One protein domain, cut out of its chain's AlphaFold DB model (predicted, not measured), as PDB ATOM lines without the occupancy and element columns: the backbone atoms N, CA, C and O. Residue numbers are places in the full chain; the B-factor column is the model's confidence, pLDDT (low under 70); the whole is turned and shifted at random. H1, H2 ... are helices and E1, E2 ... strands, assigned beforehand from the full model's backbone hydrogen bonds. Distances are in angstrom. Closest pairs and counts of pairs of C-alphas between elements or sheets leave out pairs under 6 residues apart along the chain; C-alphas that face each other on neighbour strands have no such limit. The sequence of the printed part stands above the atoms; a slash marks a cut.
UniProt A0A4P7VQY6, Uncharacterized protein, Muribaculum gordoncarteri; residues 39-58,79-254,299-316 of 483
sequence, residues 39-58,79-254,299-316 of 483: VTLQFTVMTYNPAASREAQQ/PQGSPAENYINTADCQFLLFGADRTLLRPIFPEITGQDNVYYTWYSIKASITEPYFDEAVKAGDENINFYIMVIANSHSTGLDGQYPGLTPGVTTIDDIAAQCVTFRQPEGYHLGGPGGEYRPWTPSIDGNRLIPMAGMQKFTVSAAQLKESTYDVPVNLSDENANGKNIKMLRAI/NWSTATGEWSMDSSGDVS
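Overview. This is residues 39 to 58, 79 to 254 and 299 to 316 of the 483 residues of an uncharacterized protein of Muribaculum gordoncarteri (UniProt A0A4P7VQY6). One strongly twisted sheet of eight strands is curled like part of a barrel and folded back on itself: E3, E2 and E6 make one leaf, E11, E1, E5 and E4 the other, with E10 as the hinge. H3 and H5 sit together at one end of it, and at the other end a long arm of chain reaches out to the small hairpin E8 and E9. The 214 printed residues hold five named helices and eleven named strands, in the order E1 H1 H2 E2 E3 E4 E5 H3 E6 H4 E7 E8 E9 E10 H5 E11; 96 residues are in named elements, under half, and the class is mixed. The large sheet, in the order E3 E2 E6 E10 E11 E1 E5 E4, is mixed too. The whole is compact, with a radius of gyration of the C-alphas of 18.5 A, yet elongated, spanning 68 by 40 by 35 A.

Along the chain. Find C-alpha 39 at (27.019, 45.195, 4.157); from there E1, residues 39 to 47, runs 25.9 A. The other long strands are E5, 122 to 130, 25.8 A; E6, 145 to 153, 26.3 A; and E10, 214 to 222, 26.2 A. Look for E2 at 93 to 98, E3 at 104 to 108, E4 at 111 to 115, E7 at 183 to 185, E8 at 190 to 192 and E9 at 198 to 200. The helices are H1, 54 to 58; H2, 83 to 86; H3, 132 to 140, 12.2 A; H4, 174 to 179; and H5, 224 to 229. E11, residues 248 to 252, ends at C-alpha 252, (56.144, 51.212, 10.726).

Arrangement. Start at E6 and E10, antiparallel at 164 degrees, with N 147 and O 220 3.0 A apart, within hydrogen-bond range. E11 is parallel to E1 at 35 degrees; N 250 and O 46 are 2.8 A apart. E3 runs on into E4 across a break of 2 residues, at 69 degrees. H3 and H5 touch, about perpendicular at 75 degrees, closest at the C-alphas of Val 138 and Ala 224, 4.7 A. H3 is on the sheet, over none of its strands; H2, H4 and H5 only graze it, and H1 is not on it. E7 pairs with no named strand. In H1, H3, H4 and H5 every O i to N i+4 pair is within hydrogen-bond range; H2 is too short for one.

Size, cuts and confidence. The farthest C-alphas, those of Gly 141 and Gly 196, are 68.1 A apart. Residues 59 to 78 and 255 to 298 are not printed, with C-alpha gaps of 18.4 A and 15.7 A. The links E6 to H4, E9 to E10 and H5 to E11 are long. Look for pLDDT under 70 at residues 48 to 58, 79 to 80, 299 to 308 and 314.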
ATOM      1  N   VAL A  39      26.735  43.938   3.455       92.38
ATOM      2  CA  VAL A  39      27.019  45.195   4.157       92.38
ATOM      3  C   VAL A  39      28.138  45.946   3.449       92.38
ATOM      4  O   VAL A  39      29.077  45.335   2.941       92.38
ATOM      5  N   THR A  40      28.054  47.274   3.398       95.94
ATOM      6  CA  THR A  40      29.143  48.103   2.858       95.94
ATOM      7  C   THR A  40      29.711  48.997   3.944       95.94
ATOM      8  O   THR A  40      28.991  49.788   4.552       95.94
ATOM      9  N   LEU A  41      31.018  48.889   4.158       96.19
ATOM     10  CA  LEU A  41      31.774  49.663   5.135       96.19
ATOM     11  C   LEU A  41      32.740  50.598   4.407       96.19
ATOM     12  O   LEU A  41      33.334  50.225   3.392       96.19
ATOM     13  N   GLN A  42      32.929  51.794   4.952       96.06
ATOM     14  CA  GLN A  42      33.976  52.721   4.546       96.06
ATOM     15  C   GLN A  42      34.805  53.105   5.768       96.06
ATOM     16  O   GLN A  42      34.251  53.425   6.815       96.06
ATOM     17  N   PHE A  43      36.126  53.069   5.644       93.81
ATOM     18  CA  PHE A  43      37.049  53.407   6.725       93.81
ATOM     19  C   PHE A  43      38.324  54.040   6.180       93.81
ATOM     20  O   PHE A  43      38.649  53.918   4.999       93.81
ATOM     21  N   THR A  44      39.048  54.719   7.054       91.31
ATOM     22  CA  THR A  44      40.331  55.338   6.743       91.31
ATOM     23  C   THR A  44      41.458  54.496   7.320       91.31
ATOM     24  O   THR A  44      41.468  54.175   8.510       91.31
ATOM     25  N   VAL A  45      42.426  54.172   6.469       89.12
ATOM     26  CA  VAL A  45      43.753  53.717   6.877       89.12
ATOM     27  C   VAL A  45      44.674  54.918   6.788       89.12
ATOM     28  O   VAL A  45      44.677  55.620   5.781       89.12
ATOM     29  N   MET A  46      45.444  55.174   7.832       82.00
ATOM     30  CA  MET A  46      46.407  56.265   7.847       82.00
ATOM     31  C   MET A  46      47.749  55.746   8.322       82.00
ATOM     32  O   MET A  46      47.796  54.962   9.277       82.00
ATOM     33  N   THR A  47      48.840  56.194   7.698       72.06
ATOM     34  CA  THR A  47      50.105  56.144   8.427       72.06
ATOM     35  C   THR A  47      49.923  56.967   9.675       72.06
ATOM     36  O   THR A  47      49.179  57.952   9.677       72.06
ATOM     37  N   TYR A  48      50.456  56.471  10.782       55.06
ATOM     38  CA  TYR A  48      50.301  57.143  12.053       55.06
ATOM     39  C   TYR A  48      50.820  58.576  11.916       55.06
ATOM     40  O   TYR A  48      52.010  58.777  11.895       55.06
ATOM     41  N   ASN A  49      49.934  59.551  11.720       48.81
ATOM     42  CA  ASN A  49      50.224  60.980  11.694       48.81
ATOM     43  C   ASN A  49      48.976  61.703  12.223       48.81
ATOM     44  O   ASN A  49      48.050  62.000  11.464       48.81
ATOM     45  N   PRO A  50      48.892  61.904  13.543       42.28
ATOM     46  CA  PRO A  50      47.694  62.419  14.198       42.28
ATOM     47  C   PRO A  50      47.521  63.947  14.138       42.28
ATOM     48  O   PRO A  50      46.456  64.429  14.511       42.28
ATOM     49  N   ALA A  51      48.519  64.723  13.702       35.84
ATOM     50  CA  ALA A  51      48.556  66.183  13.888       35.84
ATOM     51  C   ALA A  51      47.738  67.010  12.872       35.84
ATOM     52  O   ALA A  51      47.987  68.206  12.686       35.84
ATOM     53  N   ALA A  52      46.792  66.401  12.159       39.75
ATOM     54  CA  ALA A  52      45.927  67.131  11.243       39.75
ATOM     55  C   ALA A  52      44.658  66.327  10.940       39.75
ATOM     56  O   ALA A  52      44.738  65.172  10.523       39.75
ATOM     57  N   SER A  53      43.492  66.964  11.081       41.97
ATOM     58  CA  SER A  53      42.275  66.476  10.433       41.97
ATOM     59  C   SER A  53      42.552  66.252   8.942       41.97
ATOM     60  O   SER A  53      43.440  66.887   8.354       41.97
ATOM     61  N   ARG A  54      41.774  65.382   8.291       42.84
ATOM     62  CA  ARG A  54      41.866  65.169   6.834       42.84
ATOM     63  C   ARG A  54      41.872  66.498   6.057       42.84
ATOM     64  O   ARG A  54      42.561  66.630   5.048       42.84
ATOM     65  N   GLU A  55      41.146  67.493   6.559       43.91
ATOM     66  CA  GLU A  55      41.037  68.851   6.016       43.91
ATOM     67  C   GLU A  55      42.296  69.698   6.274       43.91
ATOM     68  O   GLU A  55      42.776  70.384   5.370       43.91
ATOM     69  N   ALA A  56      42.896  69.603   7.465       39.50
ATOM     70  CA  ALA A  56      44.167  70.256   7.767       39.50
ATOM     71  C   ALA A  56      45.323  69.681   6.923       39.50
ATOM     72  O   ALA A  56      46.169  70.444   6.456       39.50
ATOM     73  N   GLN A  57      45.315  68.375   6.622       40.81
ATOM     74  CA  GLN A  57      46.280  67.757   5.698       40.81
ATOM     75  C   GLN A  57      46.077  68.235   4.249       40.81
ATOM     76  O   GLN A  57      47.050  68.540   3.563       40.81
ATOM     77  N   GLN A  58      44.826  68.400   3.803       39.25
ATOM     78  CA  GLN A  58      44.506  68.939   2.473       39.25
ATOM     79  C   GLN A  58      44.876  70.425   2.317       39.25
ATOM     80  O   GLN A  58      45.351  70.819   1.256       39.25
ATOM     81  N   PRO A  79      58.653  64.925  14.200       49.56
ATOM     82  CA  PRO A  79      59.093  64.668  12.833       49.56
ATOM     83  C   PRO A  79      57.906  64.177  12.001       49.56
ATOM     84  O   PRO A  79      57.084  63.419  12.498       49.56
ATOM     85  N   GLN A  80      57.820  64.594  10.741       62.66
ATOM     86  CA  GLN A  80      56.949  63.924   9.780       62.66
ATOM     87  C   GLN A  80      57.786  62.927   8.998       62.66
ATOM     88  O   GLN A  80      58.849  63.285   8.482       62.66
ATOM     89  N   GLY A  81      57.293  61.695   8.872       70.12
ATOM     90  CA  GLY A  81      57.868  60.763   7.911       70.12
ATOM     91  C   GLY A  81      57.873  61.359   6.494       70.12
ATOM     92  O   GLY A  81      56.945  62.068   6.092       70.12
ATOM     93  N   SER A  82      58.908  61.074   5.707       81.19
ATOM     94  CA  SER A  82      58.937  61.411   4.283       81.19
ATOM     95  C   SER A  82      57.816  60.682   3.519       81.19
ATOM     96  O   SER A  82      57.327  59.644   3.977       81.19
ATOM     97  N   PRO A  83      57.427  61.138   2.313       84.00
ATOM     98  CA  PRO A  83      56.437  60.429   1.500       84.00
ATOM     99  C   PRO A  83      56.775  58.945   1.279       84.00
ATOM    100  O   PRO A  83      55.892  58.099   1.329       84.00
ATOM    101  N   ALA A  84      58.057  58.604   1.096       88.56
ATOM    102  CA  ALA A  84      58.491  57.217   0.929       88.56
ATOM    103  C   ALA A  84      58.453  56.409   2.238       88.56
ATOM    104  O   ALA A  84      58.188  55.209   2.203       88.56
ATOM    105  N   GLU A  85      58.676  57.053   3.388       89.25
ATOM    106  CA  GLU A  85      58.495  56.431   4.707       89.25
ATOM    107  C   GLU A  85      57.016  56.193   5.040       89.25
ATOM    108  O   GLU A  85      56.713  55.328   5.859       89.25
ATOM    109  N   ASN A  86      56.105  56.954   4.426       87.12
ATOM    110  CA  ASN A  86      54.656  56.860   4.612       87.12
ATOM    111  C   ASN A  86      53.945  55.968   3.593       87.12
ATOM    112  O   ASN A  86      52.784  55.613   3.772       87.12
ATOM    113  N   TYR A  87      54.601  55.617   2.496       90.06
ATOM    114  CA  TYR A  87      53.896  55.008   1.382       90.06
ATOM    115  C   TYR A  87      53.364  53.610   1.721       90.06
ATOM    116  O   TYR A  87      54.134  52.703   2.040       90.06
ATOM    117  N   ILE A  88      52.052  53.416   1.580       91.31
ATOM    118  CA  ILE A  88      51.390  52.109   1.636       91.31
ATOM    119  C   ILE A  88      51.108  51.665   0.201       91.31
ATOM    120  O   ILE A  88      50.312  52.278  -0.516       91.31
ATOM    121  N   ASN A  89      51.745  50.576  -0.225       91.56
ATOM    122  CA  ASN A  89      51.434  49.937  -1.492       91.56
ATOM    123  C   ASN A  89      50.166  49.100  -1.341       91.56
ATOM    124  O   ASN A  89      50.193  47.981  -0.838       91.56
ATOM    125  N   THR A  90      49.048  49.620  -1.831       86.50
ATOM    126  CA  THR A  90      47.742  48.960  -1.710       86.50
ATOM    127  C   THR A  90      47.644  47.648  -2.493       86.50
ATOM    128  O   THR A  90      46.750  46.852  -2.216       86.50
ATOM    129  N   ALA A  91      48.539  47.404  -3.459       88.75
ATOM    130  CA  ALA A  91      48.648  46.113  -4.145       88.75
ATOM    131  C   ALA A  91      49.399  45.058  -3.311       88.75
ATOM    132  O   ALA A  91      49.275  43.866  -3.575       88.75
ATOM    133  N   ASP A  92      50.153  45.496  -2.303       92.12
ATOM    134  CA  ASP A  92      50.824  44.659  -1.315       92.12
ATOM    135  C   ASP A  92      50.240  44.965   0.068       92.12
ATOM    136  O   ASP A  92      50.900  45.524   0.946       92.12
ATOM    137  N   CYS A  93      48.955  44.640   0.223       93.00
ATOM    138  CA  CYS A  93      48.221  44.760   1.475       93.00
ATOM    139  C   CYS A  93      47.344  43.531   1.726       93.00
ATOM    140  O   CYS A  93      46.713  42.995   0.813       93.00
ATOM    141  N   GLN A  94      47.217  43.151   2.994       94.69
ATOM    142  CA  GLN A  94      46.173  42.262   3.487       94.69
ATOM    143  C   GLN A  94      45.239  43.032   4.409       94.69
ATOM    144  O   GLN A  94      45.675  43.611   5.402       94.69
ATOM    145  N   PHE A  95      43.945  42.994   4.099       96.19
ATOM    146  CA  PHE A  95      42.890  43.497   4.968       96.19
ATOM    147  C   PHE A  95      42.156  42.306   5.578       96.19
ATOM    148  O   PHE A  95      41.688  41.418   4.864       96.19
ATOM    149  N   LEU A  96      42.059  42.276   6.901       97.19
ATOM    150  CA  LEU A  96      41.573  41.130   7.659       97.19
ATOM    151  C   LEU A  96      40.435  41.571   8.579       97.19
ATOM    152  O   LEU A  96      40.599  42.519   9.348       97.19
ATOM    153  N   LEU A  97      39.293  40.887   8.501       97.81
ATOM    154  CA  LEU A  97      38.112  41.145   9.323       97.81
ATOM    155  C   LEU A  97      38.001  40.099  10.435       97.81
ATOM    156  O   LEU A  97      37.995  38.899  10.159       97.81
ATOM    157  N   PHE A  98      37.844  40.555  11.676       97.50
ATOM    158  CA  PHE A  98      37.703  39.705  12.861       97.50
ATOM    159  C   PHE A  98      36.403  39.999  13.599       97.50
ATOM    160  O   PHE A  98      35.960  41.149  13.649       97.50
ATOM    161  N   GLY A  99      35.830  38.973  14.220       96.38
ATOM    162  CA  GLY A  99      34.656  39.105  15.077       96.38
ATOM    163  C   GLY A  99      34.989  39.759  16.418       96.38
ATOM    164  O   GLY A  99      36.149  40.033  16.739       96.38
ATOM    165  N   ALA A 100      33.963  39.986  17.242       94.56
ATOM    166  CA  ALA A 100      34.123  40.528  18.596       94.56
ATOM    167  C   ALA A 100      35.061  39.690  19.488       94.56
ATOM    168  O   ALA A 100      35.704  40.231  20.387       94.56
ATOM    169  N   ASP A 101      35.138  38.385  19.227       93.31
ATOM    170  CA  ASP A 101      35.993  37.413  19.911       93.31
ATOM    171  C   ASP A 101      37.452  37.421  19.421       93.31
ATOM    172  O   ASP A 101      38.267  36.665  19.942       93.31
ATOM    173  N   ARG A 102      37.790  38.301  18.465       93.44
ATOM    174  CA  ARG A 102      39.124  38.451  17.859       93.44
ATOM    175  C   ARG A 102      39.545  37.264  16.987       93.44
ATOM    176  O   ARG A 102      40.722  37.169  16.630       93.44
ATOM    177  N   THR A 103      38.597  36.412  16.594       96.44
ATOM    178  CA  THR A 103      38.797  35.343  15.610       96.44
ATOM    179  C   THR A 103      38.613  35.893  14.199       96.44
ATOM    180  O   THR A 103      37.700  36.681  13.939       96.44
ATOM    181  N   LEU A 104      39.490  35.496  13.276       97.31
ATOM    182  CA  LEU A 104      39.430  35.884  11.871       97.31
ATOM    183  C   LEU A 104      38.131  35.357  11.264       97.31
ATOM    184  O   LEU A 104      37.940  34.148  11.173       97.31
ATOM    185  N   LEU A 105      37.273  36.260  10.800       96.75
ATOM    186  CA  LEU A 105      36.094  35.900  10.020       96.75
ATOM    187  C   LEU A 105      36.515  35.609   8.585       96.75
ATOM    188  O   LEU A 105      36.275  34.521   8.074       96.75
ATOM    189  N   ARG A 106      37.215  36.561   7.957       95.00
ATOM    190  CA  ARG A 106      37.739  36.418   6.595       95.00
ATOM    191  C   ARG A 106      38.741  37.518   6.233       95.00
ATOM    192  O   ARG A 106      38.672  38.619   6.781       95.00
ATOM    193  N   PRO A 107      39.610  37.279   5.241       94.81
ATOM    194  CA  PRO A 107      40.207  38.356   4.463       94.81
ATOM    195  C   PRO A 107      39.127  39.151   3.713       94.81
ATOM    196  O   PRO A 107      38.131  38.584   3.241       94.81
ATOM    197  N   ILE A 108      39.334  40.460   3.586       94.06
ATOM    198  CA  ILE A 108      38.493  41.360   2.790       94.06
ATOM    199  C   ILE A 108      39.317  41.955   1.646       94.06
ATOM    200  O   ILE A 108      40.518  42.173   1.776       94.06
ATOM    201  N   PHE A 109      38.659  42.223   0.522       91.50
ATOM    202  CA  PHE A 109      39.289  42.737  -0.695       91.50
ATOM    203  C   PHE A 109      38.645  44.077  -1.051       91.50
ATOM    204  O   PHE A 109      37.676  44.110  -1.811       91.50
ATOM    205  N   PRO A 110      39.085  45.170  -0.412       92.75
ATOM    206  CA  PRO A 110      38.428  46.452  -0.559       92.75
ATOM    207  C   PRO A 110      38.908  47.229  -1.788       92.75
ATOM    208  O   PRO A 110      39.952  46.952  -2.373       92.75
ATOM    209  N   GLU A 111      38.157  48.272  -2.119       92.81
ATOM    210  CA  GLU A 111      38.519  49.289  -3.096       92.81
ATOM    211  C   GLU A 111      39.132  50.508  -2.397       92.81
ATOM    212  O   GLU A 111      38.644  50.971  -1.360       92.81
ATOM    213  N   ILE A 112      40.178  51.073  -3.001       90.12
ATOM    214  CA  ILE A 112      40.745  52.357  -2.584       90.12
ATOM    215  C   ILE A 112      39.966  53.462  -3.292       90.12
ATOM    216  O   ILE A 112      40.001  53.579  -4.515       90.12
ATOM    217  N   THR A 113      39.248  54.274  -2.525       86.81
ATOM    218  CA  THR A 113      38.343  55.312  -3.053       86.81
ATOM    219  C   THR A 113      38.913  56.723  -2.945       86.81
ATOM    220  O   THR A 113      38.390  57.658  -3.548       86.81
ATOM    221  N   GLY A 114      40.016  56.883  -2.218       82.50
ATOM    222  CA  GLY A 114      40.780  58.121  -2.159       82.50
ATOM    223  C   GLY A 114      42.102  57.918  -1.436       82.50
ATOM    224  O   GLY A 114      42.218  57.017  -0.609       82.50
ATOM    225  N   GLN A 115      43.082  58.761  -1.739       82.56
ATOM    226  CA  GLN A 115      44.379  58.761  -1.071       82.56
ATOM    227  C   GLN A 115      44.985  60.164  -1.079       82.56
ATOM    228  O   GLN A 115      44.722  60.952  -1.998       82.56
ATOM    229  N   ASP A 116      45.819  60.452  -0.086       75.75
ATOM    230  CA  ASP A 116      46.789  61.536  -0.192       75.75
ATOM    231  C   ASP A 116      47.882  61.152  -1.200       75.75
ATOM    232  O   ASP A 116      48.501  60.100  -1.083       75.75
ATOM    233  N   ASN A 117      48.112  62.005  -2.199       75.56
ATOM    234  CA  ASN A 117      49.125  61.785  -3.237       75.56
ATOM    235  C   ASN A 117      50.407  62.599  -3.007       75.56
ATOM    236  O   ASN A 117      51.302  62.552  -3.848       75.56
ATOM    237  N   VAL A 118      50.479  63.379  -1.923       73.31
ATOM    238  CA  VAL A 118      51.640  64.218  -1.607       73.31
ATOM    239  C   VAL A 118      52.476  63.577  -0.508       73.31
ATOM    240  O   VAL A 118      53.656  63.304  -0.720       73.31
ATOM    241  N   TYR A 119      51.869  63.308   0.650       73.69
ATOM    242  CA  TYR A 119      52.570  62.769   1.816       73.69
ATOM    243  C   TYR A 119      52.203  61.315   2.119       73.69
ATOM    244  O   TYR A 119      52.861  60.698   2.954       73.69
ATOM    245  N   TYR A 120      51.207  60.760   1.419       76.00
ATOM    246  CA  TYR A 120      50.703  59.391   1.585       76.00
ATOM    247  C   TYR A 120      50.248  59.077   3.015       76.00
ATOM    248  O   TYR A 120      50.364  57.949   3.487       76.00
ATOM    249  N   THR A 121      49.708  60.075   3.716       75.81
ATOM    250  CA  THR A 121      49.335  59.931   5.128       75.81
ATOM    251  C   THR A 121      47.986  59.257   5.344       75.81
ATOM    252  O   THR A 121      47.733  58.756   6.436       75.81
ATOM    253  N   TRP A 122      47.103  59.214   4.339       83.56
ATOM    254  CA  TRP A 122      45.792  58.569   4.460       83.56
ATOM    255  C   TRP A 122      45.293  57.933   3.162       83.56
ATOM    256  O   TRP A 122      45.569  58.399   2.054       83.56
ATOM    257  N   TYR A 123      44.474  56.898   3.342       86.69
ATOM    258  CA  TYR A 123      43.796  56.115   2.320       86.69
ATOM    259  C   TYR A 123      42.354  55.863   2.768       86.69
ATOM    260  O   TYR A 123      42.104  55.395   3.878       86.69
ATOM    261  N   SER A 124      41.388  56.170   1.905       90.44
ATOM    262  CA  SER A 124      39.976  55.866   2.129       90.44
ATOM    263  C   SER A 124      39.619  54.555   1.447       90.44
ATOM    264  O   SER A 124      39.759  54.404   0.231       90.44
ATOM    265  N   ILE A 125      39.149  53.611   2.247       93.56
ATOM    266  CA  ILE A 125      38.927  52.222   1.882       93.56
ATOM    267  C   ILE A 125      37.430  51.942   1.919       93.56
ATOM    268  O   ILE A 125      36.757  52.309   2.883       93.56
ATOM    269  N   LYS A 126      36.907  51.275   0.891       95.69
ATOM    270  CA  LYS A 126      35.512  50.830   0.832       95.69
ATOM    271  C   LYS A 126      35.460  49.326   0.605       95.69
ATOM    272  O   LYS A 126      36.077  48.818  -0.323       95.69
ATOM    273  N   ALA A 127      34.702  48.613   1.430       94.94
ATOM    274  CA  ALA A 127      34.547  47.167   1.336       94.94
ATOM    275  C   ALA A 127      33.066  46.795   1.346       94.94
ATOM    276  O   ALA A 127      32.331  47.193   2.248       94.94
ATOM    277  N   SER A 128      32.634  46.003   0.367       94.44
ATOM    278  CA  SER A 128      31.353  45.298   0.428       94.44
ATOM    279  C   SER A 128      31.589  43.865   0.881       94.44
ATOM    280  O   SER A 128      32.403  43.164   0.286       94.44
ATOM    281  N   ILE A 129      30.898  43.435   1.930       93.62
ATOM    282  CA  ILE A 129      31.165  42.174   2.617       93.62
ATOM    283  C   ILE A 129      29.844  41.433   2.817       93.62
ATOM    284  O   ILE A 129      28.869  42.014   3.287       93.62
ATOM    285  N   THR A 130      29.839  40.141   2.504       91.94
ATOM    286  CA  THR A 130      28.794  39.211   2.937       91.94
ATOM    287  C   THR A 130      29.415  38.260   3.951       91.94
ATOM    288  O   THR A 130      30.372  37.549   3.628       91.94
ATOM    289  N   GLU A 131      28.923  38.304   5.187       91.56
ATOM    290  CA  GLU A 131      29.490  37.564   6.315       91.56
ATOM    291  C   GLU A 131      28.379  37.185   7.314       91.56
ATOM    292  O   GLU A 131      27.727  38.091   7.849       91.56
ATOM    293  N   PRO A 132      28.176  35.882   7.608       92.38
ATOM    294  CA  PRO A 132      27.161  35.407   8.553       92.38
ATOM    295  C   PRO A 132      27.157  36.116   9.911       92.38
ATOM    296  O   PRO A 132      26.089  36.341  10.480       92.38
ATOM    297  N   TYR A 133      28.330  36.532  10.401       94.56
ATOM    298  CA  TYR A 133      28.459  37.305  11.638       94.56
ATOM    299  C   TYR A 133      27.559  38.555  11.665       94.56
ATOM    300  O   TYR A 133      26.870  38.813  12.653       94.56
ATOM    301  N   PHE A 134      27.518  39.319  10.567       94.06
ATOM    302  CA  PHE A 134      26.680  40.516  10.479       94.06
ATOM    303  C   PHE A 134      25.204  40.169  10.279       94.06
ATOM    304  O   PHE A 134      24.342  40.831  10.854       94.06
ATOM    305  N   ASP A 135      24.905  39.110   9.525       90.50
ATOM    306  CA  ASP A 135      23.537  38.629   9.320       90.50
ATOM    307  C   ASP A 135      22.840  38.237  10.620       90.50
ATOM    308  O   ASP A 135      21.669  38.565  10.836       90.50
ATOM    309  N   GLU A 136      23.545  37.507  11.479       91.56
ATOM    310  CA  GLU A 136      23.017  37.060  12.763       91.56
ATOM    311  C   GLU A 136      22.737  38.248  13.687       91.56
ATOM    312  O   GLU A 136      21.632  38.349  14.226       91.56
ATOM    313  N   ALA A 137      23.665  39.203  13.773       90.88
ATOM    314  CA  ALA A 137      23.495  40.416  14.571       90.88
ATOM    315  C   ALA A 137      22.346  41.312  14.055       90.88
ATOM    316  O   ALA A 137      21.541  41.847  14.823       90.88
ATOM    317  N   VAL A 138      22.201  41.425  12.731       90.81
ATOM    318  CA  VAL A 138      21.111  42.152  12.058       90.81
ATOM    319  C   VAL A 138      19.739  41.530  12.350       90.81
ATOM    320  O   VAL A 138      18.761  42.266  12.556       90.81
ATOM    321  N   LYS A 139      19.660  40.189  12.380       90.94
ATOM    322  CA  LYS A 139      18.449  39.427  12.740       90.94
ATOM    323  C   LYS A 139      18.117  39.550  14.227       90.94
ATOM    324  O   LYS A 139      16.939  39.659  14.559       90.94
ATOM    325  N   ALA A 140      19.131  39.554  15.091       92.06
ATOM    326  CA  ALA A 140      18.979  39.754  16.531       92.06
ATOM    327  C   ALA A 140      18.568  41.195  16.891       92.06
ATOM    328  O   ALA A 140      17.894  41.407  17.897       92.06
ATOM    329  N   GLY A 141      18.896  42.167  16.032       91.69
ATOM    330  CA  GLY A 141      18.617  43.581  16.277       91.69
ATOM    331  C   GLY A 141      19.618  44.211  17.243       91.69
ATOM    332  O   GLY A 141      19.233  45.053  18.050       91.69
ATOM    333  N   ASP A 142      20.880  43.790  17.174       93.50
ATOM    334  CA  ASP A 142      21.915  44.244  18.095       93.50
ATOM    335  C   ASP A 142      22.269  45.724  17.880       93.50
ATOM    336  O   ASP A 142      22.540  46.174  16.765       93.50
ATOM    337  N   GLU A 143      22.319  46.482  18.973       93.75
ATOM    338  CA  GLU A 143      22.695  47.905  18.953       93.75
ATOM    339  C   GLU A 143      24.217  48.118  18.975       93.75
ATOM    340  O   GLU A 143      24.693  49.195  18.630       93.75
ATOM    341  N   ASN A 144      24.988  47.101  19.381       93.88
ATOM    342  CA  ASN A 144      26.442  47.182  19.523       93.88
ATOM    343  C   ASN A 144      27.118  45.943  18.932       93.88
ATOM    344  O   ASN A 144      27.369  44.957  19.627       93.88
ATOM    345  N   ILE A 145      27.438  46.014  17.648       95.62
ATOM    346  CA  ILE A 145      28.108  44.958  16.892       95.62
ATOM    347  C   ILE A 145      29.590  45.313  16.823       95.62
ATOM    348  O   ILE A 145      29.971  46.269  16.148       95.62
ATOM    349  N   ASN A 146      30.415  44.565  17.554       95.62
ATOM    350  CA  ASN A 146      31.851  44.815  17.662       95.62
ATOM    351  C   ASN A 146      32.640  43.941  16.693       95.62
ATOM    352  O   ASN A 146      32.455  42.732  16.657       95.62
ATOM    353  N   PHE A 147      33.585  44.525  15.974       96.44
ATOM    354  CA  PHE A 147      34.485  43.785  15.092       96.44
ATOM    355  C   PHE A 147      35.817  44.521  14.981       96.44
ATOM    356  O   PHE A 147      35.929  45.679  15.389       96.44
ATOM    357  N   TYR A 148      36.830  43.859  14.433       96.44
ATOM    358  CA  TYR A 148      38.140  44.462  14.205       96.44
ATOM    359  C   TYR A 148      38.493  44.382  12.731       96.44
ATOM    360  O   TYR A 148      38.187  43.396  12.060       96.44
ATOM    361  N   ILE A 149      39.184  45.409  12.249       97.00
ATOM    362  CA  ILE A 149      39.871  45.365  10.963       97.00
ATOM    363  C   ILE A 149      41.361  45.508  11.248       97.00
ATOM    364  O   ILE A 149      41.772  46.459  11.916       97.00
ATOM    365  N   MET A 150      42.154  44.561  10.751       95.44
ATOM    366  CA  MET A 150      43.613  44.634  10.718       95.44
ATOM    367  C   MET A 150      44.073  44.829   9.278       95.44
ATOM    368  O   MET A 150      43.496  44.260   8.349       95.44
ATOM    369  N   VAL A 151      45.124  45.617   9.111       95.31
ATOM    370  CA  VAL A 151      45.783  45.866   7.838       95.31
ATOM    371  C   VAL A 151      47.263  45.565   8.004       95.31
ATOM    372  O   VAL A 151      47.887  46.051   8.945       95.31
ATOM    373  N   ILE A 152      47.810  44.764   7.094       94.69
ATOM    374  CA  ILE A 152      49.245  44.495   6.971       94.69
ATOM    375  C   ILE A 152      49.670  44.938   5.583       94.69
ATOM    376  O   ILE A 152      49.040  44.536   4.611       94.69
ATOM    377  N   ALA A 153      50.705  45.767   5.494       94.06
ATOM    378  CA  ALA A 153      51.136  46.386   4.249       94.06
ATOM    379  C   ALA A 153      52.641  46.255   4.015       94.06
ATOM    380  O   ALA A 153      53.424  46.190   4.967       94.06
ATOM    381  N   ASN A 154      53.031  46.324   2.738       94.62
ATOM    382  CA  ASN A 154      54.417  46.406   2.269       94.62
ATOM    383  C   ASN A 154      55.304  45.222   2.701       94.62
ATOM    384  O   ASN A 154      56.521  45.374   2.853       94.62
ATOM    385  N   SER A 155      54.713  44.048   2.927       89.25
ATOM    386  CA  SER A 155      55.452  42.855   3.346       89.25
ATOM    387  C   SER A 155      56.462  42.395   2.287       89.25
ATOM    388  O   SER A 155      57.531  41.914   2.647       89.25
ATOM    389  N   HIS A 156      56.191  42.591   0.994       87.69
ATOM    390  CA  HIS A 156      57.042  42.149  -0.122       87.69
ATOM    391  C   HIS A 156      57.904  43.278  -0.705       87.69
ATOM    392  O   HIS A 156      58.114  43.389  -1.917       87.69
ATOM    393  N   SER A 157      58.416  44.135   0.172       87.19
ATOM    394  CA  SER A 157      59.346  45.200  -0.189       87.19
ATOM    395  C   SER A 157      60.690  44.659  -0.694       87.19
ATOM    396  O   SER A 157      61.250  43.694  -0.161       87.19
ATOM    397  N   THR A 158      61.236  45.299  -1.730       79.62
ATOM    398  CA  THR A 158      62.503  44.905  -2.353       79.62
ATOM    399  C   THR A 158      63.666  45.042  -1.370       79.62
ATOM    400  O   THR A 158      63.934  46.121  -0.843       79.62
ATOM    401  N   GLY A 159      64.390  43.938  -1.165       75.25
ATOM    402  CA  GLY A 159      65.537  43.866  -0.257       75.25
ATOM    403  C   GLY A 159      65.166  43.600   1.204       75.25
ATOM    404  O   GLY A 159      66.063  43.343   1.999       75.25
ATOM    405  N   LEU A 160      63.874  43.617   1.551       84.62
ATOM    406  CA  LEU A 160      63.392  43.237   2.882       84.62
ATOM    407  C   LEU A 160      62.798  41.821   2.903       84.62
ATOM    408  O   LEU A 160      62.815  41.185   3.950       84.62
ATOM    409  N   ASP A 161      62.328  41.294   1.765       85.00
ATOM    410  CA  ASP A 161      61.905  39.891   1.585       85.00
ATOM    411  C   ASP A 161      60.929  39.366   2.664       85.00
ATOM    412  O   ASP A 161      61.057  38.232   3.133       85.00
ATOM    413  N   GLY A 162      59.976  40.191   3.103       83.19
ATOM    414  CA  GLY A 162      58.988  39.785   4.101       83.19
ATOM    415  C   GLY A 162      57.917  38.844   3.542       83.19
ATOM    416  O   GLY A 162      57.825  38.589   2.339       83.19
ATOM    417  N   GLN A 163      57.100  38.308   4.448       85.25
ATOM    418  CA  GLN A 163      56.005  37.385   4.138       85.25
ATOM    419  C   GLN A 163      54.731  37.799   4.871       85.25
ATOM    420  O   GLN A 163      54.781  38.513   5.868       85.25
ATOM    421  N   TYR A 164      53.575  37.333   4.411       88.50
ATOM    422  CA  TYR A 164      52.339  37.461   5.183       88.50
ATOM    423  C   TYR A 164      52.163  36.298   6.167       88.50
ATOM    424  O   TYR A 164      52.665  35.199   5.914       88.50
ATOM    425  N   PRO A 165      51.435  36.511   7.278       90.25
ATOM    426  CA  PRO A 165      51.081  35.434   8.193       90.25
ATOM    427  C   PRO A 165      50.219  34.367   7.517       90.25
ATOM    428  O   PRO A 165      49.461  34.638   6.585       90.25
ATOM    429  N   GLY A 166      50.307  33.145   8.038       90.56
ATOM    430  CA  GLY A 166      49.376  32.072   7.711       90.56
ATOM    431  C   GLY A 166      48.020  32.324   8.370       90.56
ATOM    432  O   GLY A 166      47.952  32.650   9.559       90.56
ATOM    433  N   LEU A 167      46.940  32.170   7.601       94.06
ATOM    434  CA  LEU A 167      45.584  32.548   8.003       94.06
ATOM    435  C   LEU A 167      44.597  31.403   7.752       94.06
ATOM    436  O   LEU A 167      44.516  30.882   6.642       94.06
ATOM    437  N   THR A 168      43.800  31.066   8.765       95.19
ATOM    438  CA  THR A 168      42.675  30.128   8.662       95.19
ATOM    439  C   THR A 168      41.413  30.780   9.245       95.19
ATOM    440  O   THR A 168      41.323  30.926  10.468       95.19
ATOM    441  N   PRO A 169      40.433  31.180   8.410       94.38
ATOM    442  CA  PRO A 169      39.134  31.683   8.863       94.38
ATOM    443  C   PRO A 169      38.457  30.779   9.903       94.38
ATOM    444  O   PRO A 169      38.490  29.554   9.786       94.38
ATOM    445  N   GLY A 170      37.859  31.384  10.928       94.06
ATOM    446  CA  GLY A 170      37.209  30.703  12.050       94.06
ATOM    447  C   GLY A 170      38.160  30.052  13.061       94.06
ATOM    448  O   GLY A 170      37.686  29.475  14.037       94.06
ATOM    449  N   VAL A 171      39.480  30.122  12.846       95.50
ATOM    450  CA  VAL A 171      40.492  29.504  13.724       95.50
ATOM    451  C   VAL A 171      41.547  30.510  14.165       95.50
ATOM    452  O   VAL A 171      41.815  30.629  15.353       95.50
ATOM    453  N   THR A 172      42.164  31.223  13.221       95.56
ATOM    454  CA  THR A 172      43.252  32.160  13.515       95.56
ATOM    455  C   THR A 172      42.726  33.372  14.273       95.56
ATOM    456  O   THR A 172      41.818  34.051  13.799       95.56
ATOM    457  N   THR A 173      43.324  33.689  15.416       93.94
ATOM    458  CA  THR A 173      43.033  34.909  16.181       93.94
ATOM    459  C   THR A 173      44.038  36.025  15.887       93.94
ATOM    460  O   THR A 173      45.109  35.794  15.321       93.94
ATOM    461  N   ILE A 174      43.721  37.254  16.308       91.00
ATOM    462  CA  ILE A 174      44.677  38.379  16.298       91.00
ATOM    463  C   ILE A 174      45.973  38.016  17.046       91.00
ATOM    464  O   ILE A 174      47.067  38.349  16.588       91.00
ATOM    465  N   ASP A 175      45.858  37.316  18.177       88.25
ATOM    466  CA  ASP A 175      47.015  36.940  18.991       88.25
ATOM    467  C   ASP A 175      47.867  35.869  18.297       88.25
ATOM    468  O   ASP A 175      49.093  35.942  18.357       88.25
ATOM    469  N   ASP A 176      47.245  34.934  17.569       91.38
ATOM    470  CA  ASP A 176      47.969  33.940  16.767       91.38
ATOM    471  C   ASP A 176      48.792  34.603  15.657       91.38
ATOM    472  O   ASP A 176      49.924  34.195  15.405       91.38
ATOM    473  N   ILE A 177      48.256  35.641  15.003       91.50
ATOM    474  CA  ILE A 177      48.982  36.391  13.966       91.50
ATOM    475  C   ILE A 177      50.228  37.061  14.556       91.50
ATOM    476  O   ILE A 177      51.314  36.938  13.990       91.50
ATOM    477  N   ALA A 178      50.098  37.733  15.703       88.12
ATOM    478  CA  ALA A 178      51.244  38.344  16.376       88.12
ATOM    479  C   ALA A 178      52.259  37.286  16.853       88.12
ATOM    480  O   ALA A 178      53.468  37.469  16.705       88.12
ATOM    481  N   ALA A 179      51.780  36.151  17.372       89.19
ATOM    482  CA  ALA A 179      52.620  35.064  17.871       89.19
ATOM    483  C   ALA A 179      53.436  34.363  16.772       89.19
ATOM    484  O   ALA A 179      54.512  33.841  17.067       89.19
ATOM    485  N   GLN A 180      52.983  34.393  15.512       90.88
ATOM    486  CA  GLN A 180      53.755  33.865  14.378       90.88
ATOM    487  C   GLN A 180      55.098  34.583  14.178       90.88
ATOM    488  O   GLN A 180      56.004  33.990  13.597       90.88
ATOM    489  N   CYS A 181      55.249  35.826  14.664       89.38
ATOM    490  CA  CYS A 181      56.483  36.615  14.554       89.38
ATOM    491  C   CYS A 181      57.046  36.660  13.122       89.38
ATOM    492  O   CYS A 181      58.257  36.544  12.935       89.38
ATOM    493  N   VAL A 182      56.170  36.798  12.119       91.75
ATOM    494  CA  VAL A 182      56.570  36.807  10.704       91.75
ATOM    495  C   VAL A 182      57.604  37.897  10.465       91.75
ATOM    496  O   VAL A 182      57.399  39.052  10.855       91.75
ATOM    497  N   THR A 183      58.722  37.510   9.858       93.38
ATOM    498  CA  THR A 183      59.909  38.347   9.751       93.38
ATOM    499  C   THR A 183      60.081  38.977   8.375       93.38
ATOM    500  O   THR A 183      59.536  38.519   7.372       93.38
ATOM    501  N   PHE A 184      60.877  40.039   8.354       95.06
ATOM    502  CA  PHE A 184      61.506  40.625   7.175       95.06
ATOM    503  C   PHE A 184      62.981  40.896   7.506       95.06
ATOM    504  O   PHE A 184      63.355  41.000   8.679       95.06
ATOM    505  N   ARG A 185      63.839  40.980   6.491       95.25
ATOM    506  CA  ARG A 185      65.275  41.239   6.640       95.25
ATOM    507  C   ARG A 185      65.539  42.657   7.133       95.25
ATOM    508  O   ARG A 185      64.814  43.587   6.789       95.25
ATOM    509  N   GLN A 186      66.612  42.821   7.900       95.44
ATOM    510  CA  GLN A 186      67.155  44.136   8.216       95.44
ATOM    511  C   GLN A 186      67.406  44.925   6.916       95.44
ATOM    512  O   GLN A 186      68.002  44.382   5.985       95.44
ATOM    513  N   PRO A 187      66.965  46.193   6.835       93.88
ATOM    514  CA  PRO A 187      67.358  47.082   5.753       93.88
ATOM    515  C   PRO A 187      68.885  47.230   5.666       93.88
ATOM    516  O   PRO A 187      69.516  47.832   6.535       93.88
ATOM    517  N   GLU A 188      69.475  46.679   4.610       89.25
ATOM    518  CA  GLU A 188      70.911  46.741   4.333       89.25
ATOM    519  C   GLU A 188      71.151  47.407   2.972       89.25
ATOM    520  O   GLU A 188      70.355  47.264   2.035       89.25
ATOM    521  N   GLY A 189      72.239  48.174   2.863       87.38
ATOM    522  CA  GLY A 189      72.634  48.801   1.605       87.38
ATOM    523  C   GLY A 189      73.015  47.782   0.528       87.38
ATOM    524  O   GLY A 189      73.160  46.586   0.774       87.38
ATOM    525  N   TYR A 190      73.180  48.256  -0.703       85.56
ATOM    526  CA  TYR A 190      73.456  47.405  -1.858       85.56
ATOM    527  C   TYR A 190      74.511  48.016  -2.777       85.56
ATOM    528  O   TYR A 190      74.635  49.234  -2.885       85.56
ATOM    529  N   HIS A 191      75.247  47.168  -3.500       84.50
ATOM    530  CA  HIS A 191      76.187  47.624  -4.524       84.50
ATOM    531  C   HIS A 191      75.507  47.745  -5.890       84.50
ATOM    532  O   HIS A 191      75.060  46.755  -6.483       84.50
ATOM    533  N   LEU A 192      75.464  48.963  -6.424       82.62
ATOM    534  CA  LEU A 192      74.990  49.233  -7.771       82.62
ATOM    535  C   LEU A 192      75.982  48.663  -8.796       82.62
ATOM    536  O   LEU A 192      77.132  49.084  -8.862       82.62
ATOM    537  N   GLY A 193      75.524  47.724  -9.629       83.00
ATOM    538  CA  GLY A 193      76.370  47.044 -10.619       83.00
ATOM    539  C   GLY A 193      77.007  45.737 -10.130       83.00
ATOM    540  O   GLY A 193      77.809  45.155 -10.855       83.00
ATOM    541  N   GLY A 194      76.618  45.245  -8.948       79.56
ATOM    542  CA  GLY A 194      77.122  43.996  -8.373       79.56
ATOM    543  C   GLY A 194      78.368  44.187  -7.498       79.56
ATOM    544  O   GLY A 194      78.746  45.322  -7.201       79.56
ATOM    545  N   PRO A 195      79.002  43.089  -7.048       76.88
ATOM    546  CA  PRO A 195      80.166  43.152  -6.164       76.88
ATOM    547  C   PRO A 195      81.294  44.019  -6.753       76.88
ATOM    548  O   PRO A 195      81.756  43.758  -7.862       76.88
ATOM    549  N   GLY A 196      81.728  45.048  -6.015       76.25
ATOM    550  CA  GLY A 196      82.736  46.028  -6.455       76.25
ATOM    551  C   GLY A 196      82.178  47.308  -7.098       76.25
ATOM    552  O   GLY A 196      82.957  48.186  -7.467       76.25
ATOM    553  N   GLY A 197      80.854  47.421  -7.236       82.31
ATOM    554  CA  GLY A 197      80.168  48.641  -7.666       82.31
ATOM    555  C   GLY A 197      79.951  49.669  -6.545       82.31
ATOM    556  O   GLY A 197      80.313  49.437  -5.391       82.31
ATOM    557  N   GLU A 198      79.332  50.805  -6.883       87.00
ATOM    558  CA  GLU A 198      79.009  51.885  -5.933       87.00
ATOM    559  C   GLU A 198      78.107  51.354  -4.812       87.00
ATOM    560  O   GLU A 198      77.011  50.861  -5.084       87.00
ATOM    561  N   TYR A 199      78.552  51.449  -3.558       87.56
ATOM    562  CA  TYR A 199      77.715  51.101  -2.414       87.56
ATOM    563  C   TYR A 199      76.666  52.189  -2.177       87.56
ATOM    564  O   TYR A 199      76.992  53.374  -2.115       87.56
ATOM    565  N   ARG A 200      75.407  51.783  -2.032       89.12
ATOM    566  CA  ARG A 200      74.284  52.664  -1.722       89.12
ATOM    567  C   ARG A 200      73.635  52.221  -0.416       89.12
ATOM    568  O   ARG A 200      73.101  51.109  -0.379       89.12
ATOM    569  N   PRO A 201      73.632  53.075   0.622       92.69
ATOM    570  CA  PRO A 201      72.847  52.840   1.826       92.69
ATOM    571  C   PRO A 201      71.377  52.573   1.500       92.69
ATOM    572  O   PRO A 201      70.827  53.119   0.534       92.69
ATOM    573  N   TRP A 202      70.724  51.741   2.308       93.88
ATOM    574  CA  TRP A 202      69.295  51.518   2.144       93.88
ATOM    575  C   TRP A 202      68.513  52.759   2.570       93.88
ATOM    576  O   TRP A 202      68.695  53.282   3.665       93.88
ATOM    577  N   THR A 203      67.605  53.196   1.704       93.25
ATOM    578  CA  THR A 203      66.661  54.286   1.966       93.25
ATOM    579  C   THR A 203      65.281  53.918   1.428       93.25
ATOM    580  O   THR A 203      65.204  53.291   0.356       93.25
ATOM    581  N   PRO A 204      64.193  54.324   2.111       93.19
ATOM    582  CA  PRO A 204      62.843  54.164   1.603       93.19
ATOM    583  C   PRO A 204      62.692  54.823   0.233       93.19
ATOM    584  O   PRO A 204      63.160  55.938  -0.001       93.19
ATOM    585  N   SER A 205      62.044  54.135  -0.700       92.88
ATOM    586  CA  SER A 205      61.834  54.642  -2.053       92.88
ATOM    587  C   SER A 205      60.624  53.992  -2.696       92.88
ATOM    588  O   SER A 205      60.587  52.772  -2.858       92.88
ATOM    589  N   ILE A 206      59.679  54.832  -3.117       91.88
ATOM    590  CA  ILE A 206      58.477  54.410  -3.842       91.88
ATOM    591  C   ILE A 206      58.877  53.798  -5.189       91.88
ATOM    592  O   ILE A 206      58.590  52.633  -5.445       91.88
ATOM    593  N   ASP A 207      59.639  54.537  -6.001       92.50
ATOM    594  CA  ASP A 207      60.085  54.083  -7.329       92.50
ATOM    595  C   ASP A 207      60.976  52.838  -7.266       92.50
ATOM    596  O   ASP A 207      60.950  51.987  -8.155       92.50
ATOM    597  N   GLY A 208      61.785  52.728  -6.210       90.88
ATOM    598  CA  GLY A 208      62.655  51.583  -5.973       90.88
ATOM    599  C   GLY A 208      61.967  50.385  -5.321       90.88
ATOM    600  O   GLY A 208      62.660  49.406  -5.051       90.88
ATOM    601  N   ASN A 209      60.665  50.477  -5.014       92.25
ATOM    602  CA  ASN A 209      59.901  49.503  -4.228       92.25
ATOM    603  C   ASN A 209      60.591  49.100  -2.905       92.25
ATOM    604  O   ASN A 209      60.450  47.976  -2.423       92.25
ATOM    605  N   ARG A 210      61.354  50.023  -2.309       93.94
ATOM    606  CA  ARG A 210      61.962  49.878  -0.979       93.94
ATOM    607  C   ARG A 210      61.011  50.508   0.025       93.94
ATOM    608  O   ARG A 210      61.184  51.649   0.437       93.94
ATOM    609  N   LEU A 211      59.942  49.790   0.319       94.19
ATOM    610  CA  LEU A 211      58.849  50.233   1.175       94.19
ATOM    611  C   LEU A 211      59.025  49.688   2.593       94.19
ATOM    612  O   LEU A 211      59.598  48.617   2.782       94.19
ATOM    613  N   ILE A 212      58.543  50.418   3.592       94.75
ATOM    614  CA  ILE A 212      58.626  49.987   4.991       94.75
ATOM    615  C   ILE A 212      57.416  49.093   5.300       94.75
ATOM    616  O   ILE A 212      56.295  49.557   5.075       94.75
ATOM    617  N   PRO A 213      57.586  47.861   5.826       95.69
ATOM    618  CA  PRO A 213      56.470  47.045   6.298       95.69
ATOM    619  C   PRO A 213      55.679  47.774   7.388       95.69
ATOM    620  O   PRO A 213      56.279  48.387   8.278       95.69
ATOM    621  N   MET A 214      54.344  47.720   7.330       92.88
ATOM    622  CA  MET A 214      53.481  48.409   8.297       92.88
ATOM    623  C   MET A 214      52.328  47.545   8.800       92.88
ATOM    624  O   MET A 214      51.659  46.876   8.012       92.88
ATOM    625  N   ALA A 215      52.133  47.605  10.121       92.25
ATOM    626  CA  ALA A 215      51.076  47.034  10.962       92.25
ATOM    627  C   ALA A 215      49.971  48.002  11.408       92.25
ATOM    628  O   ALA A 215      50.322  48.966  12.080       92.25
ATOM    629  N   GLY A 216      48.677  47.749  11.191       90.69
ATOM    630  CA  GLY A 216      47.617  48.526  11.849       90.69
ATOM    631  C   GLY A 216      46.357  47.731  12.173       90.69
ATOM    632  O   GLY A 216      46.014  46.775  11.484       90.69
ATOM    633  N   MET A 217      45.641  48.116  13.227       91.12
ATOM    634  CA  MET A 217      44.387  47.488  13.643       91.12
ATOM    635  C   MET A 217      43.481  48.475  14.371       91.12
ATOM    636  O   MET A 217      43.953  49.335  15.115       91.12
ATOM    637  N   GLN A 218      42.171  48.306  14.201       91.12
ATOM    638  CA  GLN A 218      41.164  49.069  14.928       91.12
ATOM    639  C   GLN A 218      39.910  48.237  15.197       91.12
ATOM    640  O   GLN A 218      39.412  47.533  14.317       91.12
ATOM    641  N   LYS A 219      39.371  48.373  16.408       92.94
ATOM    642  CA  LYS A 219      38.033  47.928  16.787       92.94
ATOM    643  C   LYS A 219      36.985  48.959  16.401       92.94
ATOM    644  O   LYS A 219      37.125  50.148  16.714       92.94
ATOM    645  N   PHE A 220      35.898  48.475  15.831       93.50
ATOM    646  CA  PHE A 220      34.732  49.254  15.461       93.50
ATOM    647  C   PHE A 220      33.485  48.715  16.149       93.50
ATOM    648  O   PHE A 220      33.399  47.528  16.470       93.50
ATOM    649  N   THR A 221      32.523  49.609  16.352       94.50
ATOM    650  CA  THR A 221      31.201  49.291  16.882       94.50
ATOM    651  C   THR A 221      30.168  49.969  15.997       94.50
ATOM    652  O   THR A 221      30.266  51.170  15.753       94.50
ATOM    653  N   VAL A 222      29.198  49.203  15.509       94.62
ATOM    654  CA  VAL A 222      28.082  49.691  14.681       94.62
ATOM    655  C   VAL A 222      26.771  49.084  15.168       94.62
ATOM    656  O   VAL A 222      26.784  48.077  15.876       94.62
ATOM    657  N   SER A 223      25.637  49.654  14.771       95.12
ATOM    658  CA  SER A 223      24.319  49.080  15.049       95.12
ATOM    659  C   SER A 223      23.787  48.254  13.878       95.12
ATOM    660  O   SER A 223      24.124  48.477  12.709       95.12
ATOM    661  N   ALA A 224      22.873  47.327  14.170       94.56
ATOM    662  CA  ALA A 224      22.133  46.588  13.153       94.56
ATOM    663  C   ALA A 224      21.373  47.517  12.188       94.56
ATOM    664  O   ALA A 224      21.204  47.173  11.020       94.56
ATOM    665  N   ALA A 225      20.910  48.684  12.656       94.12
ATOM    666  CA  ALA A 225      20.242  49.673  11.811       94.12
ATOM    667  C   ALA A 225      21.195  50.238  10.746       94.12
ATOM    668  O   ALA A 225      20.855  50.224   9.564       94.12
ATOM    669  N   GLN A 226      22.414  50.623  11.144       94.12
ATOM    670  CA  GLN A 226      23.439  51.107  10.212       94.12
ATOM    671  C   GLN A 226      23.790  50.047   9.161       94.12
ATOM    672  O   GLN A 226      23.884  50.360   7.977       94.12
ATOM    673  N   LEU A 227      23.936  48.782   9.572       94.12
ATOM    674  CA  LEU A 227      24.245  47.689   8.646       94.12
ATOM    675  C   LEU A 227      23.108  47.422   7.645       94.12
ATOM    676  O   LEU A 227      23.387  47.220   6.464       94.12
ATOM    677  N   LYS A 228      21.839  47.466   8.087       91.88
ATOM    678  CA  LYS A 228      20.653  47.279   7.222       91.88
ATOM    679  C   LYS A 228      20.511  48.365   6.160       91.88
ATOM    680  O   LYS A 228      20.062  48.077   5.057       91.88
ATOM    681  N   GLU A 229      20.845  49.602   6.514       92.38
ATOM    682  CA  GLU A 229      20.771  50.751   5.607       92.38
ATOM    683  C   GLU A 229      21.996  50.858   4.690       92.38
ATOM    684  O   GLU A 229      21.971  51.606   3.711       92.38
ATOM    685  N   SER A 230      23.057  50.101   4.986       94.44
ATOM    686  CA  SER A 230      24.301  50.178   4.237       94.44
ATOM    687  C   SER A 230      24.133  49.683   2.802       94.44
ATOM    688  O   SER A 230      23.593  48.613   2.524       94.44
ATOM    689  N   THR A 231      24.635  50.479   1.868       93.06
ATOM    690  CA  THR A 231      24.694  50.152   0.443       93.06
ATOM    691  C   THR A 231      26.043  50.582  -0.112       93.06
ATOM    692  O   THR A 231      26.801  51.290   0.548       93.06
ATOM    693  N   TYR A 232      26.352  50.190  -1.346       91.81
ATOM    694  CA  TYR A 232      27.601  50.604  -1.985       91.81
ATOM    695  C   TYR A 232      27.743  52.141  -2.080       91.81
ATOM    696  O   TYR A 232      28.828  52.695  -1.852       91.81
ATOM    697  N   ASP A 233      26.632  52.822  -2.386       92.31
ATOM    698  CA  ASP A 233      26.560  54.283  -2.521       92.31
ATOM    699  C   ASP A 233      26.432  54.997  -1.168       92.31
ATOM    700  O   ASP A 233      26.870  56.139  -1.029       92.31
ATOM    701  N   VAL A 234      25.868  54.320  -0.165       93.31
ATOM    702  CA  VAL A 234      25.701  54.821   1.207       93.31
ATOM    703  C   VAL A 234      26.345  53.829   2.185       93.31
ATOM    704  O   VAL A 234      25.638  53.053   2.834       93.31
ATOM    705  N   PRO A 235      27.689  53.776   2.254       95.62
ATOM    706  CA  PRO A 235      28.381  52.869   3.160       95.62
ATOM    707  C   PRO A 235      28.261  53.344   4.611       95.62
ATOM    708  O   PRO A 235      28.132  54.540   4.878       95.62
ATOM    709  N   VAL A 236      28.403  52.423   5.568       95.31
ATOM    710  CA  VAL A 236      28.634  52.809   6.966       95.31
ATOM    711  C   VAL A 236      30.032  53.409   7.064       95.31
ATOM    712  O   VAL A 236      31.026  52.702   6.887       95.31
ATOM    713  N   ASN A 237      30.117  54.713   7.328       94.00
ATOM    714  CA  ASN A 237      31.393  55.393   7.505       94.00
ATOM    715  C   ASN A 237      31.917  55.179   8.932       94.00
ATOM    716  O   ASN A 237      31.481  55.830   9.876       94.00
ATOM    717  N   LEU A 238      32.873  54.266   9.077       94.06
ATOM    718  CA  LEU A 238      33.510  53.919  10.348       94.06
ATOM    719  C   LEU A 238      34.474  55.002  10.850       94.06
ATOM    720  O   LEU A 238      34.869  54.978  12.014       94.06
ATOM    721  N   SER A 239      34.844  55.942   9.979       88.62
ATOM    722  CA  SER A 239      35.824  57.003  10.228       88.62
ATOM    723  C   SER A 239      35.195  58.401  10.220       88.62
ATOM    724  O   SER A 239      35.896  59.390  10.028       88.62
ATOM    725  N   ASP A 240      33.874  58.506  10.398       82.50
ATOM    726  CA  ASP A 240      33.197  59.799  10.539       82.50
ATOM    727  C   ASP A 240      33.478  60.416  11.915       82.50
ATOM    728  O   ASP A 240      32.888  60.021  12.921       82.50
ATOM    729  N   GLU A 241      34.372  61.402  11.966       70.81
ATOM    730  CA  GLU A 241      34.751  62.107  13.197       70.81
ATOM    731  C   GLU A 241      33.540  62.754  13.898       70.81
ATOM    732  O   GLU A 241      33.482  62.776  15.128       70.81
ATOM    733  N   ASN A 242      32.510  63.172  13.145       72.50
ATOM    734  CA  ASN A 242      31.283  63.750  13.712       72.50
ATOM    735  C   ASN A 242      30.388  62.709  14.405       72.50
ATOM    736  O   ASN A 242      29.459  63.071  15.129       72.50
ATOM    737  N   ALA A 243      30.665  61.421  14.191       73.31
ATOM    738  CA  ALA A 243      29.947  60.292  14.770       73.31
ATOM    739  C   ALA A 243      30.839  59.437  15.694       73.31
ATOM    740  O   ALA A 243      30.541  58.265  15.922       73.31
ATOM    741  N   ASN A 244      31.924  60.007  16.239       73.38
ATOM    742  CA  ASN A 244      32.943  59.294  17.028       73.38
ATOM    743  C   ASN A 244      33.629  58.145  16.259       73.38
ATOM    744  O   ASN A 244      34.030  57.135  16.850       73.38
ATOM    745  N   GLY A 245      33.743  58.288  14.938       78.69
ATOM    746  CA  GLY A 245      34.450  57.361  14.067       78.69
ATOM    747  C   GLY A 245      35.935  57.254  14.409       78.69
ATOM    748  O   GLY A 245      36.522  58.116  15.065       78.69
ATOM    749  N   LYS A 246      36.550  56.155  13.975       85.75
ATOM    750  CA  LYS A 246      37.950  55.827  14.255       85.75
ATOM    751  C   LYS A 246      38.691  55.508  12.957       85.75
ATOM    752  O   LYS A 246      38.099  55.035  11.989       85.75
ATOM    753  N   ASN A 247      39.998  55.739  12.952       86.75
ATOM    754  CA  ASN A 247      40.880  55.411  11.831       86.75
ATOM    755  C   ASN A 247      41.758  54.212  12.193       86.75
ATOM    756  O   ASN A 247      42.081  54.006  13.363       86.75
ATOM    757  N   ILE A 248      42.175  53.445  11.187       88.38
ATOM    758  CA  ILE A 248      43.191  52.405  11.353       88.38
ATOM    759  C   ILE A 248      44.560  53.067  11.252       88.38
ATOM    760  O   ILE A 248      44.952  53.552  10.191       88.38
ATOM    761  N   LYS A 249      45.273  53.087  12.374       85.25
ATOM    762  CA  LYS A 249      46.617  53.646  12.491       85.25
ATOM    763  C   LYS A 249      47.659  52.602  12.106       85.25
ATOM    764  O   LYS A 249      47.726  51.553  12.741       85.25
ATOM    765  N   MET A 250      48.466  52.902  11.096       87.06
ATOM    766  CA  MET A 250      49.537  52.030  10.617       87.06
ATOM    767  C   MET A 250      50.867  52.421  11.263       87.06
ATOM    768  O   MET A 250      51.317  53.557  11.130       87.06
ATOM    769  N   LEU A 251      51.494  51.463  11.939       85.31
ATOM    770  CA  LEU A 251      52.809  51.566  12.560       85.31
ATOM    771  C   LEU A 251      53.864  50.983  11.624       85.31
ATOM    772  O   LEU A 251      53.728  49.850  11.155       85.31
ATOM    773  N   ARG A 252      54.952  51.723  11.414       91.00
ATOM    774  CA  ARG A 252      56.144  51.212  10.726       91.00
ATOM    775  C   ARG A 252      56.780  50.089  11.542       91.00
ATOM    776  O   ARG A 252      56.839  50.174  12.766       91.00
ATOM    777  N   ALA A 253      57.273  49.048  10.876       92.56
ATOM    778  CA  ALA A 253      57.896  47.890  11.525       92.56
ATOM    779  C   ALA A 253      59.399  48.068  11.829       92.56
ATOM    780  O   ALA A 253      60.020  47.177  12.402       92.56
ATOM    781  N   ILE A 254      59.983  49.207  11.451       93.19
ATOM    782  CA  ILE A 254      61.380  49.576  11.719       93.19
ATOM    783  C   ILE A 254      61.437  50.832  12.589       93.19
ATOM    784  O   ILE A 254      60.424  51.503  12.778       93.19
ATOM    785  N   ASN A 299      51.245  45.589  24.817       62.47
ATOM    786  CA  ASN A 299      52.274  46.350  24.074       62.47
ATOM    787  C   ASN A 299      51.857  47.619  23.279       62.47
ATOM    788  O   ASN A 299      52.669  48.532  23.166       62.47
ATOM    789  N   TRP A 300      50.638  47.695  22.738       67.81
ATOM    790  CA  TRP A 300      50.049  48.927  22.210       67.81
ATOM    791  C   TRP A 300      49.468  49.819  23.309       67.81
ATOM    792  O   TRP A 300      48.465  49.502  23.953       67.81
ATOM    793  N   SER A 301      50.072  50.989  23.474       58.72
ATOM    794  CA  SER A 301      49.547  52.050  24.325       58.72
ATOM    795  C   SER A 301      48.742  53.068  23.516       58.72
ATOM    796  O   SER A 301      49.006  53.338  22.347       58.72
ATOM    797  N   THR A 302      47.692  53.608  24.120       56.75
ATOM    798  CA  THR A 302      46.959  54.766  23.602       56.75
ATOM    799  C   THR A 302      47.777  56.041  23.808       56.75
ATOM    800  O   THR A 302      48.719  56.059  24.594       56.75
ATOM    801  N   ALA A 303      47.357  57.148  23.190       48.41
ATOM    802  CA  ALA A 303      47.994  58.458  23.362       48.41
ATOM    803  C   ALA A 303      48.028  58.961  24.827       48.41
ATOM    804  O   ALA A 303      48.763  59.892  25.142       48.41
ATOM    805  N   THR A 304      47.235  58.373  25.733       48.03
ATOM    806  CA  THR A 304      47.249  58.667  27.177       48.03
ATOM    807  C   THR A 304      48.170  57.736  27.975       48.03
ATOM    808  O   THR A 304      48.218  57.828  29.201       48.03
ATOM    809  N   GLY A 305      48.895  56.835  27.305       53.97
ATOM    810  CA  GLY A 305      49.749  55.820  27.924       53.97
ATOM    811  C   GLY A 305      48.983  54.619  28.492       53.97
ATOM    812  O   GLY A 305      49.583  53.760  29.136       53.97
ATOM    813  N   GLU A 306      47.665  54.533  28.274       57.72
ATOM    814  CA  GLU A 306      46.860  53.383  28.698       57.72
ATOM    815  C   GLU A 306      46.956  52.252  27.676       57.72
ATOM    816  O   GLU A 306      46.800  52.477  26.477       57.72
ATOM    817  N   TRP A 307      47.169  51.028  28.145       62.28
ATOM    818  CA  TRP A 307      47.205  49.833  27.306       62.28
ATOM    819  C   TRP A 307      45.879  49.606  26.563       62.28
ATOM    820  O   TRP A 307      44.807  49.664  27.168       62.28
ATOM    821  N   SER A 308      45.944  49.277  25.272       68.75
ATOM    822  CA  SER A 308      44.771  48.962  24.454       68.75
ATOM    823  C   SER A 308      45.010  47.742  23.574       68.75
ATOM    824  O   SER A 308      45.973  47.659  22.821       68.75
ATOM    825  N   MET A 309      44.061  46.810  23.618       72.75
ATOM    826  CA  MET A 309      43.955  45.714  22.646       72.75
ATOM    827  C   MET A 309      42.997  46.056  21.496       72.75
ATOM    828  O   MET A 309      42.799  45.251  20.588       72.75
ATOM    829  N   ASP A 310      42.387  47.241  21.549       79.31
ATOM    830  CA  ASP A 310      41.308  47.669  20.662       79.31
ATOM    831  C   ASP A 310      41.816  48.506  19.476       79.31
ATOM    832  O   ASP A 310      41.052  48.797  18.556       79.31
ATOM    833  N   SER A 311      43.084  48.920  19.477       79.12
ATOM    834  CA  SER A 311      43.646  49.806  18.454       79.12
ATOM    835  C   SER A 311      45.166  49.772  18.444       79.12
ATOM    836  O   SER A 311      45.775  49.703  19.510       79.12
ATOM    837  N   SER A 312      45.775  49.934  17.272       77.94
ATOM    838  CA  SER A 312      47.209  50.214  17.171       77.94
ATOM    839  C   SER A 312      47.580  51.541  17.833       77.94
ATOM    840  O   SER A 312      46.860  52.538  17.708       77.94
ATOM    841  N   GLY A 313      48.721  51.542  18.517       70.50
ATOM    842  CA  GLY A 313      49.296  52.702  19.191       70.50
ATOM    843  C   GLY A 313      50.765  52.468  19.541       70.50
ATOM    844  O   GLY A 313      51.361  51.512  19.038       70.50
ATOM    845  N   ASP A 314      51.347  53.333  20.368       68.94
ATOM    846  CA  ASP A 314      52.790  53.322  20.608       68.94
ATOM    847  C   ASP A 314      53.238  52.014  21.252       68.94
ATOM    848  O   ASP A 314      52.596  51.483  22.167       68.94
ATOM    849  N   VAL A 315      54.349  51.495  20.734       74.00
ATOM    850  CA  VAL A 315      54.971  50.254  21.185       74.00
ATOM    851  C   VAL A 315      55.873  50.572  22.364       74.00
ATOM    852  O   VAL A 315      56.691  51.477  22.284       74.00
ATOM    853  N   SER A 316      55.748  49.809  23.445       73.12
ATOM    854  CA  SER A 316      56.524  50.031  24.677       73.12
ATOM    855  C   SER A 316      57.625  48.995  24.901       73.12
ATOM    856  O   SER A 316      58.547  49.232  25.684       73.12
TER     857      SER A 316